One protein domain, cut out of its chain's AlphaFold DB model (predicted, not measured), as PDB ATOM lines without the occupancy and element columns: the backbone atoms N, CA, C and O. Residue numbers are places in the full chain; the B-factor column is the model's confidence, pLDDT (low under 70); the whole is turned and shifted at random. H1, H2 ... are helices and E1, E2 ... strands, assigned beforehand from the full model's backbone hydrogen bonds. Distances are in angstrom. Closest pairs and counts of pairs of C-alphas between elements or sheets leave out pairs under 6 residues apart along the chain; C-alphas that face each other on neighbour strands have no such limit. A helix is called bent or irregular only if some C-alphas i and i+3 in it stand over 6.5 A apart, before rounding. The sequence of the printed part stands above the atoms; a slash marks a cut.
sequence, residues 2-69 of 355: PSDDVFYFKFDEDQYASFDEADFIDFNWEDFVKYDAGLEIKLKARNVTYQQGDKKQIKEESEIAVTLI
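What this domain is: This is residues 2 to 69 of the 355 residues of an uncharacterized protein of Pseudomonas fluorescens (UniProt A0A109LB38). A long hairpin, E3 and E4, is bent sharply into a V; the short hairpin of E1 and E2 continues the sheet beside one arm of the V, and the small helix H1 sits by the end of the other arm. The 68 printed residues hold four named strands and one named helix, in the order E1, E2, H1, E3, E4. The sheet, E1 - E2 - E3 - E4, is antiparallel and strongly twisted, and the class is mostly strand. The whole is only just compact, close to loose, with a radius of gyration of the C-alphas of 12.8 A and spans of 38 by 29 by 19 A.

How they stand to each other: E1, residues 6 to 10, and E2, residues 15 to 20, form a hairpin, with N 9 and O 17 at 2.8 A. E2 is the antiparallel neighbour of E3, residues 41 to 52, with N 18 and O 49 at 2.8 A. H1, residues 29 to 36, only grazes the sheet with its residues 30 to 35; its closest C-alpha pair with E3 is Asp 31 and Ile 41, 6.0 A. Every O i to N i+4 pair in H1 is within hydrogen-bond range. Residues 24 to 25 pair antiparallel with residues 44 to 45 of E3. E3 and E4, residues 55 to 66, form a hairpin, with N 43 and O 64 at 2.8 A; E3 bends by 101 degrees at residue 46 and E4 by 102 degrees at residue 60. The edge strands E1 and E4 are apart.

Where its parts are: E1 begins at C-alpha 6 (116.711, 65.083, 13.602) and measures 12.9 A, E2 17.5 A. H1 measures 10.5 A. E3 measures 23.5 A and E4 23.3 A, ending at C-alpha 66 (107.554, 52.649, 6.747).

The domain as a whole: The C-alphas farthest apart, Val 33 and Asp 54, are 38.1 A apart. The printed part has no cut and no long link. Residues 2 to 4 have pLDDT under 70.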
ATOM      1  N   PRO A   2     121.318  65.796  25.438       47.53
ATOM      2  CA  PRO A   2     120.383  65.304  24.431       47.53
ATOM      3  C   PRO A   2     121.073  65.292  23.064       47.53
ATOM      4  O   PRO A   2     121.958  66.114  22.818       47.53
ATOM      5  N   SER A   3     120.729  64.325  22.222       59.94
ATOM      6  CA  SER A   3     121.178  64.327  20.836       59.94
ATOM      7  C   SER A   3     120.466  65.457  20.080       59.94
ATOM      8  O   SER A   3     119.257  65.598  20.222       59.94
ATOM      9  N   ASP A   4     121.190  66.228  19.262       65.62
ATOM     10  CA  ASP A   4     120.606  67.160  18.278       65.62
ATOM     11  C   ASP A   4     120.207  66.415  16.980       65.62
ATOM     12  O   ASP A   4     120.121  67.008  15.901       65.62
ATOM     13  N   ASP A   5     120.050  65.088  17.043       83.31
ATOM     14  CA  ASP A   5     119.662  64.297  15.880       83.31
ATOM     15  C   ASP A   5     118.212  64.591  15.499       83.31
ATOM     16  O   ASP A   5     117.285  64.450  16.299       83.31
ATOM     17  N   VAL A   6     118.023  64.919  14.225       89.12
ATOM     18  CA  VAL A   6     116.711  65.083  13.602       89.12
ATOM     19  C   VAL A   6     116.512  63.946  12.615       89.12
ATOM     20  O   VAL A   6     117.310  63.760  11.689       89.12
ATOM     21  N   PHE A   7     115.429  63.192  12.776       90.62
ATOM     22  CA  PHE A   7     115.029  62.221  11.768       90.62
ATOM     23  C   PHE A   7     114.284  62.932  10.645       90.62
ATOM     24  O   PHE A   7     113.396  63.742  10.896       90.62
ATOM     25  N   TYR A   8     114.644  62.624   9.398       90.69
ATOM     26  CA  TYR A   8     114.090  63.271   8.213       90.69
ATOM     27  C   TYR A   8     113.575  62.229   7.221       90.69
ATOM     28  O   TYR A   8     114.324  61.365   6.761       90.69
ATOM     29  N   PHE A   9     112.297  62.332   6.870       91.56
ATOM     30  CA  PHE A   9     111.587  61.413   5.987       91.56
ATOM     31  C   PHE A   9     111.064  62.181   4.782       91.56
ATOM     32  O   PHE A   9     110.241  63.083   4.922       91.56
ATOM     33  N   LYS A  10     111.534  61.816   3.592       92.56
ATOM     34  CA  LYS A  10     111.060  62.382   2.327       92.56
ATOM     35  C   LYS A  10     109.937  61.507   1.770       92.56
ATOM     36  O   LYS A  10     110.163  60.320   1.547       92.56
ATOM     37  N   PHE A  11     108.762  62.092   1.545       90.06
ATOM     38  CA  PHE A  11     107.613  61.410   0.935       90.06
ATOM     39  C   PHE A  11     107.538  61.652  -0.570       90.06
ATOM     40  O   PHE A  11     107.230  60.733  -1.321       90.06
ATOM     41  N   ASP A  12     107.850  62.876  -0.992       88.75
ATOM     42  CA  ASP A  12     107.863  63.303  -2.391       88.75
ATOM     43  C   ASP A  12     108.944  64.381  -2.599       88.75
ATOM     44  O   ASP A  12     109.660  64.729  -1.656       88.75
ATOM     45  N   GLU A  13     109.109  64.903  -3.817       88.50
ATOM     46  CA  GLU A  13     110.127  65.897  -4.163       88.50
ATOM     47  C   GLU A  13     110.150  67.109  -3.231       88.50
ATOM     48  O   GLU A  13     111.248  67.531  -2.869       88.50
ATOM     49  N   ASP A  14     108.984  67.617  -2.822       91.19
ATOM     50  CA  ASP A  14     108.822  68.810  -1.990       91.19
ATOM     51  C   ASP A  14     108.137  68.549  -0.638       91.19
ATOM     52  O   ASP A  14     107.901  69.512   0.098       91.19
ATOM     53  N   GLN A  15     107.844  67.285  -0.302       93.69
ATOM     54  CA  GLN A  15     107.101  66.897   0.898       93.69
ATOM     55  C   GLN A  15     107.933  66.030   1.848       93.69
ATOM     56  O   GLN A  15     108.421  64.954   1.487       93.69
ATOM     57  N   TYR A  16     108.016  66.465   3.106       94.88
ATOM     58  CA  TYR A  16     108.853  65.835   4.124       94.88
ATOM     59  C   TYR A  16     108.182  65.829   5.497       94.88
ATOM     60  O   TYR A  16     107.368  66.703   5.797       94.88
ATOM     61  N   ALA A  17     108.570  64.879   6.343       95.94
ATOM     62  CA  ALA A  17     108.364  64.928   7.785       95.94
ATOM     63  C   ALA A  17     109.707  64.917   8.505       95.94
ATOM     64  O   ALA A  17     110.635  64.217   8.096       95.94
ATOM     65  N   SER A  18     109.788  65.644   9.610       95.19
ATOM     66  CA  SER A  18     110.930  65.588  10.508       95.19
ATOM     67  C   SER A  18     110.518  65.725  11.960       95.19
ATOM     68  O   SER A  18     109.534  66.400  12.261       95.19
ATOM     69  N   PHE A  19     111.286  65.118  12.850       94.50
ATOM     70  CA  PHE A  19     111.116  65.251  14.293       94.50
ATOM     71  C   PHE A  19     112.448  64.994  14.996       94.50
ATOM     72  O   PHE A  19     113.324  64.314  14.444       94.50
ATOM     73  N   ASP A  20     112.592  65.558  16.191       92.00
ATOM     74  CA  ASP A  20     113.785  65.383  17.010       92.00
ATOM     75  C   ASP A  20     113.818  63.960  17.567       92.00
ATOM     76  O   ASP A  20     112.785  63.350  17.837       92.00
ATOM     77  N   GLU A  21     115.007  63.400  17.764       87.69
ATOM     78  CA  GLU A  21     115.134  62.037  18.278       87.69
ATOM     79  C   GLU A  21     114.406  61.824  19.612       87.69
ATOM     80  O   GLU A  21     113.767  60.788  19.796       87.69
ATOM     81  N   ALA A  22     114.443  62.819  20.499       87.06
ATOM     82  CA  ALA A  22     113.769  62.776  21.794       87.06
ATOM     83  C   ALA A  22     112.237  62.645  21.678       87.06
ATOM     84  O   ALA A  22     111.581  62.211  22.626       87.06
ATOM     85  N   ASP A  23     111.668  62.998  20.523       91.31
ATOM     86  CA  ASP A  23     110.245  62.859  20.235       91.31
ATOM     87  C   ASP A  23     109.876  61.478  19.667       91.31
ATOM     88  O   ASP A  23     108.687  61.188  19.495       91.31
ATOM     89  N   PHE A  24     110.855  60.613  19.375       92.12
ATOM     90  CA  PHE A  24     110.606  59.253  18.903       92.12
ATOM     91  C   PHE A  24     109.927  58.412  19.991       92.12
ATOM     92  O   PHE A  24     110.427  58.283  21.110       92.12
ATOM     93  N   ILE A  25     108.805  57.782  19.643       92.00
ATOM     94  CA  ILE A  25     108.092  56.861  20.526       92.00
ATOM     95  C   ILE A  25     108.561  55.441  20.214       92.00
ATOM     96  O   ILE A  25     108.430  54.961  19.088       92.00
ATOM     97  N   ASP A  26     109.090  54.776  21.239       92.50
ATOM     98  CA  ASP A  26     109.592  53.407  21.155       92.50
ATOM     99  C   ASP A  26     108.540  52.430  20.617       92.50
ATOM    100  O   ASP A  26     107.339  52.543  20.880       92.50
ATOM    101  N   PHE A  27     109.010  51.441  19.862       92.50
ATOM    102  CA  PHE A  27     108.154  50.401  19.317       92.50
ATOM    103  C   PHE A  27     107.765  49.385  20.388       92.50
ATOM    104  O   PHE A  27     108.522  49.123  21.326       92.50
ATOM    105  N   ASN A  28     106.604  48.756  20.196       90.12
ATOM    106  CA  ASN A  28     106.125  47.670  21.049       90.12
ATOM    107  C   ASN A  28     106.384  46.286  20.418       90.12
ATOM    108  O   ASN A  28     106.922  46.163  19.312       90.12
ATOM    109  N   TRP A  29     105.963  45.218  21.099       89.56
ATOM    110  CA  TRP A  29     106.137  43.850  20.605       89.56
ATOM    111  C   TRP A  29     105.438  43.571  19.261       89.56
ATOM    112  O   TRP A  29     105.993  42.875  18.410       89.56
ATOM    113  N   GLU A  30     104.238  44.106  19.035       90.50
ATOM    114  CA  GLU A  30     103.505  43.899  17.778       90.50
ATOM    115  C   GLU A  30     104.241  44.527  16.590       90.50
ATOM    116  O   GLU A  30     104.299  43.941  15.505       90.50
ATOM    117  N   ASP A  31     104.837  45.698  16.813       92.81
ATOM    118  CA  ASP A  31     105.687  46.365  15.835       92.81
ATOM    119  C   ASP A  31     106.946  45.532  15.549       92.81
ATOM    120  O   ASP A  31     107.349  45.426  14.390       92.81
ATOM    121  N   PHE A  32     107.528  44.861  16.555       91.88
ATOM    122  CA  PHE A  32     108.658  43.951  16.328       91.88
ATOM    123  C   PHE A  32     108.277  42.768  15.438       91.88
ATOM    124  O   PHE A  32     109.009  42.440  14.507       91.88
ATOM    125  N   VAL A  33     107.142  42.117  15.707       91.25
ATOM    126  CA  VAL A  33     106.699  40.950  14.925       91.25
ATOM    127  C   VAL A  33     106.537  41.315  13.448       91.25
ATOM    128  O   VAL A  33     106.918  40.535  12.574       91.25
ATOM    129  N   LYS A  34     106.010  42.510  13.160       93.00
ATOM    130  CA  LYS A  34     105.909  43.039  11.794       93.00
ATOM    131  C   LYS A  34     107.280  43.369  11.212       93.00
ATOM    132  O   LYS A  34     107.565  42.938  10.098       93.00
ATOM    133  N   TYR A  35     108.123  44.069  11.973       92.62
ATOM    134  CA  TYR A  35     109.490  44.402  11.579       92.62
ATOM    135  C   TYR A  35     110.276  43.151  11.177       92.62
ATOM    136  O   TYR A  35     110.755  43.099  10.055       92.62
ATOM    137  N   ASP A  36     110.315  42.117  12.024       90.62
ATOM    138  CA  ASP A  36     111.048  40.862  11.786       90.62
ATOM    139  C   ASP A  36     110.493  40.039  10.611       90.62
ATOM    140  O   ASP A  36     111.204  39.227  10.013       90.62
ATOM    141  N   ALA A  37     109.219  40.246  10.271       91.00
ATOM    142  CA  ALA A  37     108.578  39.666   9.097       91.00
ATOM    143  C   ALA A  37     108.787  40.499   7.815       91.00
ATOM    144  O   ALA A  37     108.300  40.103   6.755       91.00
ATOM    145  N   GLY A  38     109.489  41.637   7.890       91.00
ATOM    146  CA  GLY A  38     109.668  42.568   6.774       91.00
ATOM    147  C   GLY A  38     108.374  43.266   6.346       91.00
ATOM    148  O   GLY A  38     108.237  43.650   5.185       91.00
ATOM    149  N   LEU A  39     107.404  43.380   7.255       93.69
ATOM    150  CA  LEU A  39     106.123  44.038   7.015       93.69
ATOM    151  C   LEU A  39     106.198  45.530   7.353       93.69
ATOM    152  O   LEU A  39     107.078  45.987   8.082       93.69
ATOM    153  N   GLU A  40     105.231  46.286   6.834       95.12
ATOM    154  CA  GLU A  40     105.075  47.700   7.160       95.12
ATOM    155  C   GLU A  40     104.818  47.898   8.662       95.12
ATOM    156  O   GLU A  40     103.996  47.209   9.279       95.12
ATOM    157  N   ILE A  41     105.512  48.879   9.236       94.94
ATOM    158  CA  ILE A  41     105.336  49.355  10.607       94.94
ATOM    159  C   ILE A  41     105.090  50.861  10.606       94.94
ATOM    160  O   ILE A  41     105.339  51.552   9.618       94.94
ATOM    161  N   LYS A  42     104.608  51.391  11.730       95.00
ATOM    162  CA  LYS A  42     104.341  52.820  11.885       95.00
ATOM    163  C   LYS A  42     105.339  53.441  12.848       95.00
ATOM    164  O   LYS A  42     105.307  53.132  14.035       95.00
ATOM    165  N   LEU A  43     106.194  54.329  12.350       94.31
ATOM    166  CA  LEU A  43     107.012  55.187  13.203       94.31
ATOM    167  C   LEU A  43     106.087  56.162  13.915       94.31
ATOM    168  O   LEU A  43     105.344  56.891  13.257       94.31
ATOM    169  N   LYS A  44     106.141  56.172  15.240       95.25
ATOM    170  CA  LYS A  44     105.361  57.077  16.076       95.25
ATOM    171  C   LYS A  44     106.298  58.135  16.625       95.25
ATOM    172  O   LYS A  44     107.373  57.810  17.126       95.25
ATOM    173  N   ALA A  45     105.906  59.392  16.508       95.19
ATOM    174  CA  ALA A  45     106.693  60.493  17.032       95.19
ATOM    175  C   ALA A  45     105.806  61.647  17.481       95.19
ATOM    176  O   ALA A  45     104.690  61.830  16.977       95.19
ATOM    177  N   ARG A  46     106.330  62.423  18.425       95.25
ATOM    178  CA  ARG A  46     105.746  63.684  18.871       95.25
ATOM    179  C   ARG A  46     106.298  64.856  18.059       95.25
ATOM    180  O   ARG A  46     107.286  64.711  17.347       95.25
ATOM    181  N   ASN A  47     105.627  66.003  18.134       95.62
ATOM    182  CA  ASN A  47     106.096  67.284  17.585       95.62
ATOM    183  C   ASN A  47     106.574  67.221  16.117       95.62
ATOM    184  O   ASN A  47     107.497  67.924  15.702       95.62
ATOM    185  N   VAL A  48     105.922  66.392  15.298       96.56
ATOM    186  CA  VAL A  48     106.355  66.127  13.926       96.56
ATOM    187  C   VAL A  48     106.085  67.333  13.040       96.56
ATOM    188  O   VAL A  48     104.943  67.763  12.860       96.56
ATOM    189  N   THR A  49     107.146  67.851  12.434       96.62
ATOM    190  CA  THR A  49     107.081  68.913  11.437       96.62
ATOM    191  C   THR A  49     106.886  68.307  10.056       96.62
ATOM    192  O   THR A  49     107.779  67.657   9.522       96.62
ATOM    193  N   TYR A  50     105.736  68.568   9.449       96.44
ATOM    194  CA  TYR A  50     105.485  68.324   8.035       96.44
ATOM    195  C   TYR A  50     105.787  69.590   7.241       96.44
ATOM    196  O   TYR A  50     105.269  70.665   7.556       96.44
ATOM    197  N   GLN A  51     106.602  69.465   6.200       95.44
ATOM    198  CA  GLN A  51     106.932  70.559   5.295       95.44
ATOM    199  C   GLN A  51     106.520  70.203   3.867       95.44
ATOM    200  O   GLN A  51     106.848  69.120   3.391       95.44
ATOM    201  N   GLN A  52     105.824  71.128   3.201       94.69
ATOM    202  CA  GLN A  52     105.534  71.077   1.768       94.69
ATOM    203  C   GLN A  52     105.847  72.438   1.137       94.69
ATOM    204  O   GLN A  52     105.150  73.427   1.398       94.69
ATOM    205  N   GLY A  53     106.925  72.512   0.355       90.00
ATOM    206  CA  GLY A  53     107.490  73.792  -0.090       90.00
ATOM    207  C   GLY A  53     107.808  74.711   1.101       90.00
ATOM    208  O   GLY A  53     108.515  74.312   2.029       90.00
ATOM    209  N   ASP A  54     107.241  75.920   1.107       89.94
ATOM    210  CA  ASP A  54     107.397  76.898   2.200       89.94
ATOM    211  C   ASP A  54     106.400  76.705   3.355       89.94
ATOM    212  O   ASP A  54     106.502  77.360   4.396       89.94
ATOM    213  N   LYS A  55     105.408  75.820   3.199       92.56
ATOM    214  CA  LYS A  55     104.397  75.578   4.232       92.56
ATOM    215  C   LYS A  55     104.921  74.567   5.240       92.56
ATOM    216  O   LYS A  55     105.314  73.464   4.868       92.56
ATOM    217  N   LYS A  56     104.858  74.928   6.520       95.06
ATOM    218  CA  LYS A  56     105.179  74.047   7.647       95.06
ATOM    219  C   LYS A  56     103.959  73.857   8.530       95.06
ATOM    220  O   LYS A  56     103.257  74.818   8.841       95.06
ATOM    221  N   GLN A  57     103.732  72.623   8.949       96.19
ATOM    222  CA  GLN A  57     102.715  72.253   9.921       96.19
ATOM    223  C   GLN A  57     103.354  71.358  10.976       96.19
ATOM    224  O   GLN A  57     103.988  70.368  10.632       96.19
ATOM    225  N   ILE A  58     103.148  71.680  12.248       95.56
ATOM    226  CA  ILE A  58     103.571  70.828  13.360       95.56
ATOM    227  C   ILE A  58     102.351  70.050  13.841       95.56
ATOM    228  O   ILE A  58     101.277  70.629  14.027       95.56
ATOM    229  N   LYS A  59     102.508  68.739  14.012       96.38
ATOM    230  CA  LYS A  59     101.519  67.865  14.642       96.38
ATOM    231  C   LYS A  59     102.073  67.371  15.969       96.38
ATOM    232  O   LYS A  59     103.217  66.940  16.031       96.38
ATOM    233  N   GLU A  60     101.250  67.423  17.010       94.56
ATOM    234  CA  GLU A  60     101.643  66.989  18.356       94.56
ATOM    235  C   GLU A  60     102.029  65.510  18.389       94.56
ATOM    236  O   GLU A  60     103.017  65.157  19.017       94.56
ATOM    237  N   GLU A  61     101.303  64.669  17.654       95.38
ATOM    238  CA  GLU A  61     101.612  63.256  17.461       95.38
ATOM    239  C   GLU A  61     101.371  62.880  15.999       95.38
ATOM    240  O   GLU A  61     100.481  63.421  15.330       95.38
ATOM    241  N   SER A  62     102.188  61.982  15.457       96.31
ATOM    242  CA  SER A  62     101.997  61.449  14.112       96.31
ATOM    243  C   SER A  62     102.521  60.033  13.960       96.31
ATOM    244  O   SER A  62     103.476  59.619  14.614       96.31
ATOM    245  N   GLU A  63     101.893  59.316  13.030       95.94
ATOM    246  CA  GLU A  63     102.306  57.992  12.592       95.94
ATOM    247  C   GLU A  63     102.787  58.066  11.138       95.94
ATOM    248  O   GLU A  63     102.062  58.544  10.261       95.94
ATOM    249  N   ILE A  64     103.998  57.580  10.872       93.81
ATOM    250  CA  ILE A  64     104.589  57.518   9.534       93.81
ATOM    251  C   ILE A  64     104.777  56.048   9.161       93.81
ATOM    252  O   ILE A  64     105.567  55.338   9.782       93.81
ATOM    253  N   ALA A  65     104.042  55.586   8.150       92.88
ATOM    254  CA  ALA A  65     104.163  54.225   7.641       92.88
ATOM    255  C   ALA A  65     105.513  54.033   6.936       92.88
ATOM    256  O   ALA A  65     105.883  54.821   6.064       92.88
ATOM    257  N   VAL A  66     106.253  52.993   7.323       90.94
ATOM    258  CA  VAL A  66     107.554  52.649   6.747       90.94
ATOM    259  C   VAL A  66     107.723  51.142   6.633       90.94
ATOM    260  O   VAL A  66     107.242  50.371   7.459       90.94
ATOM    261  N   THR A  67     108.495  50.718   5.637       89.94
ATOM    262  CA  THR A  67     109.076  49.373   5.597       89.94
ATOM    263  C   THR A  67     110.571  49.510   5.842       89.94
ATOM    264  O   THR A  67     111.272  50.161   5.066       89.94
ATOM    265  N   LEU A  68     111.059  48.940   6.941       88.62
ATOM    266  CA  LEU A  68     112.474  49.002   7.293       88.62
ATOM    267  C   LEU A  68     113.211  47.795   6.720       88.62
ATOM    268  O   LEU A  68     112.789  46.655   6.883       88.62
ATOM    269  N   ILE A  69     114.344  48.055   6.075       84.25
ATOM    270  CA  ILE A  69     115.233  46.997   5.597       84.25
ATOM    271  C   ILE A  69     116.094  46.543   6.775       84.25
ATOM    272  O   ILE A  69     116.833  47.346   7.346       84.25
TER     273      ILE A  69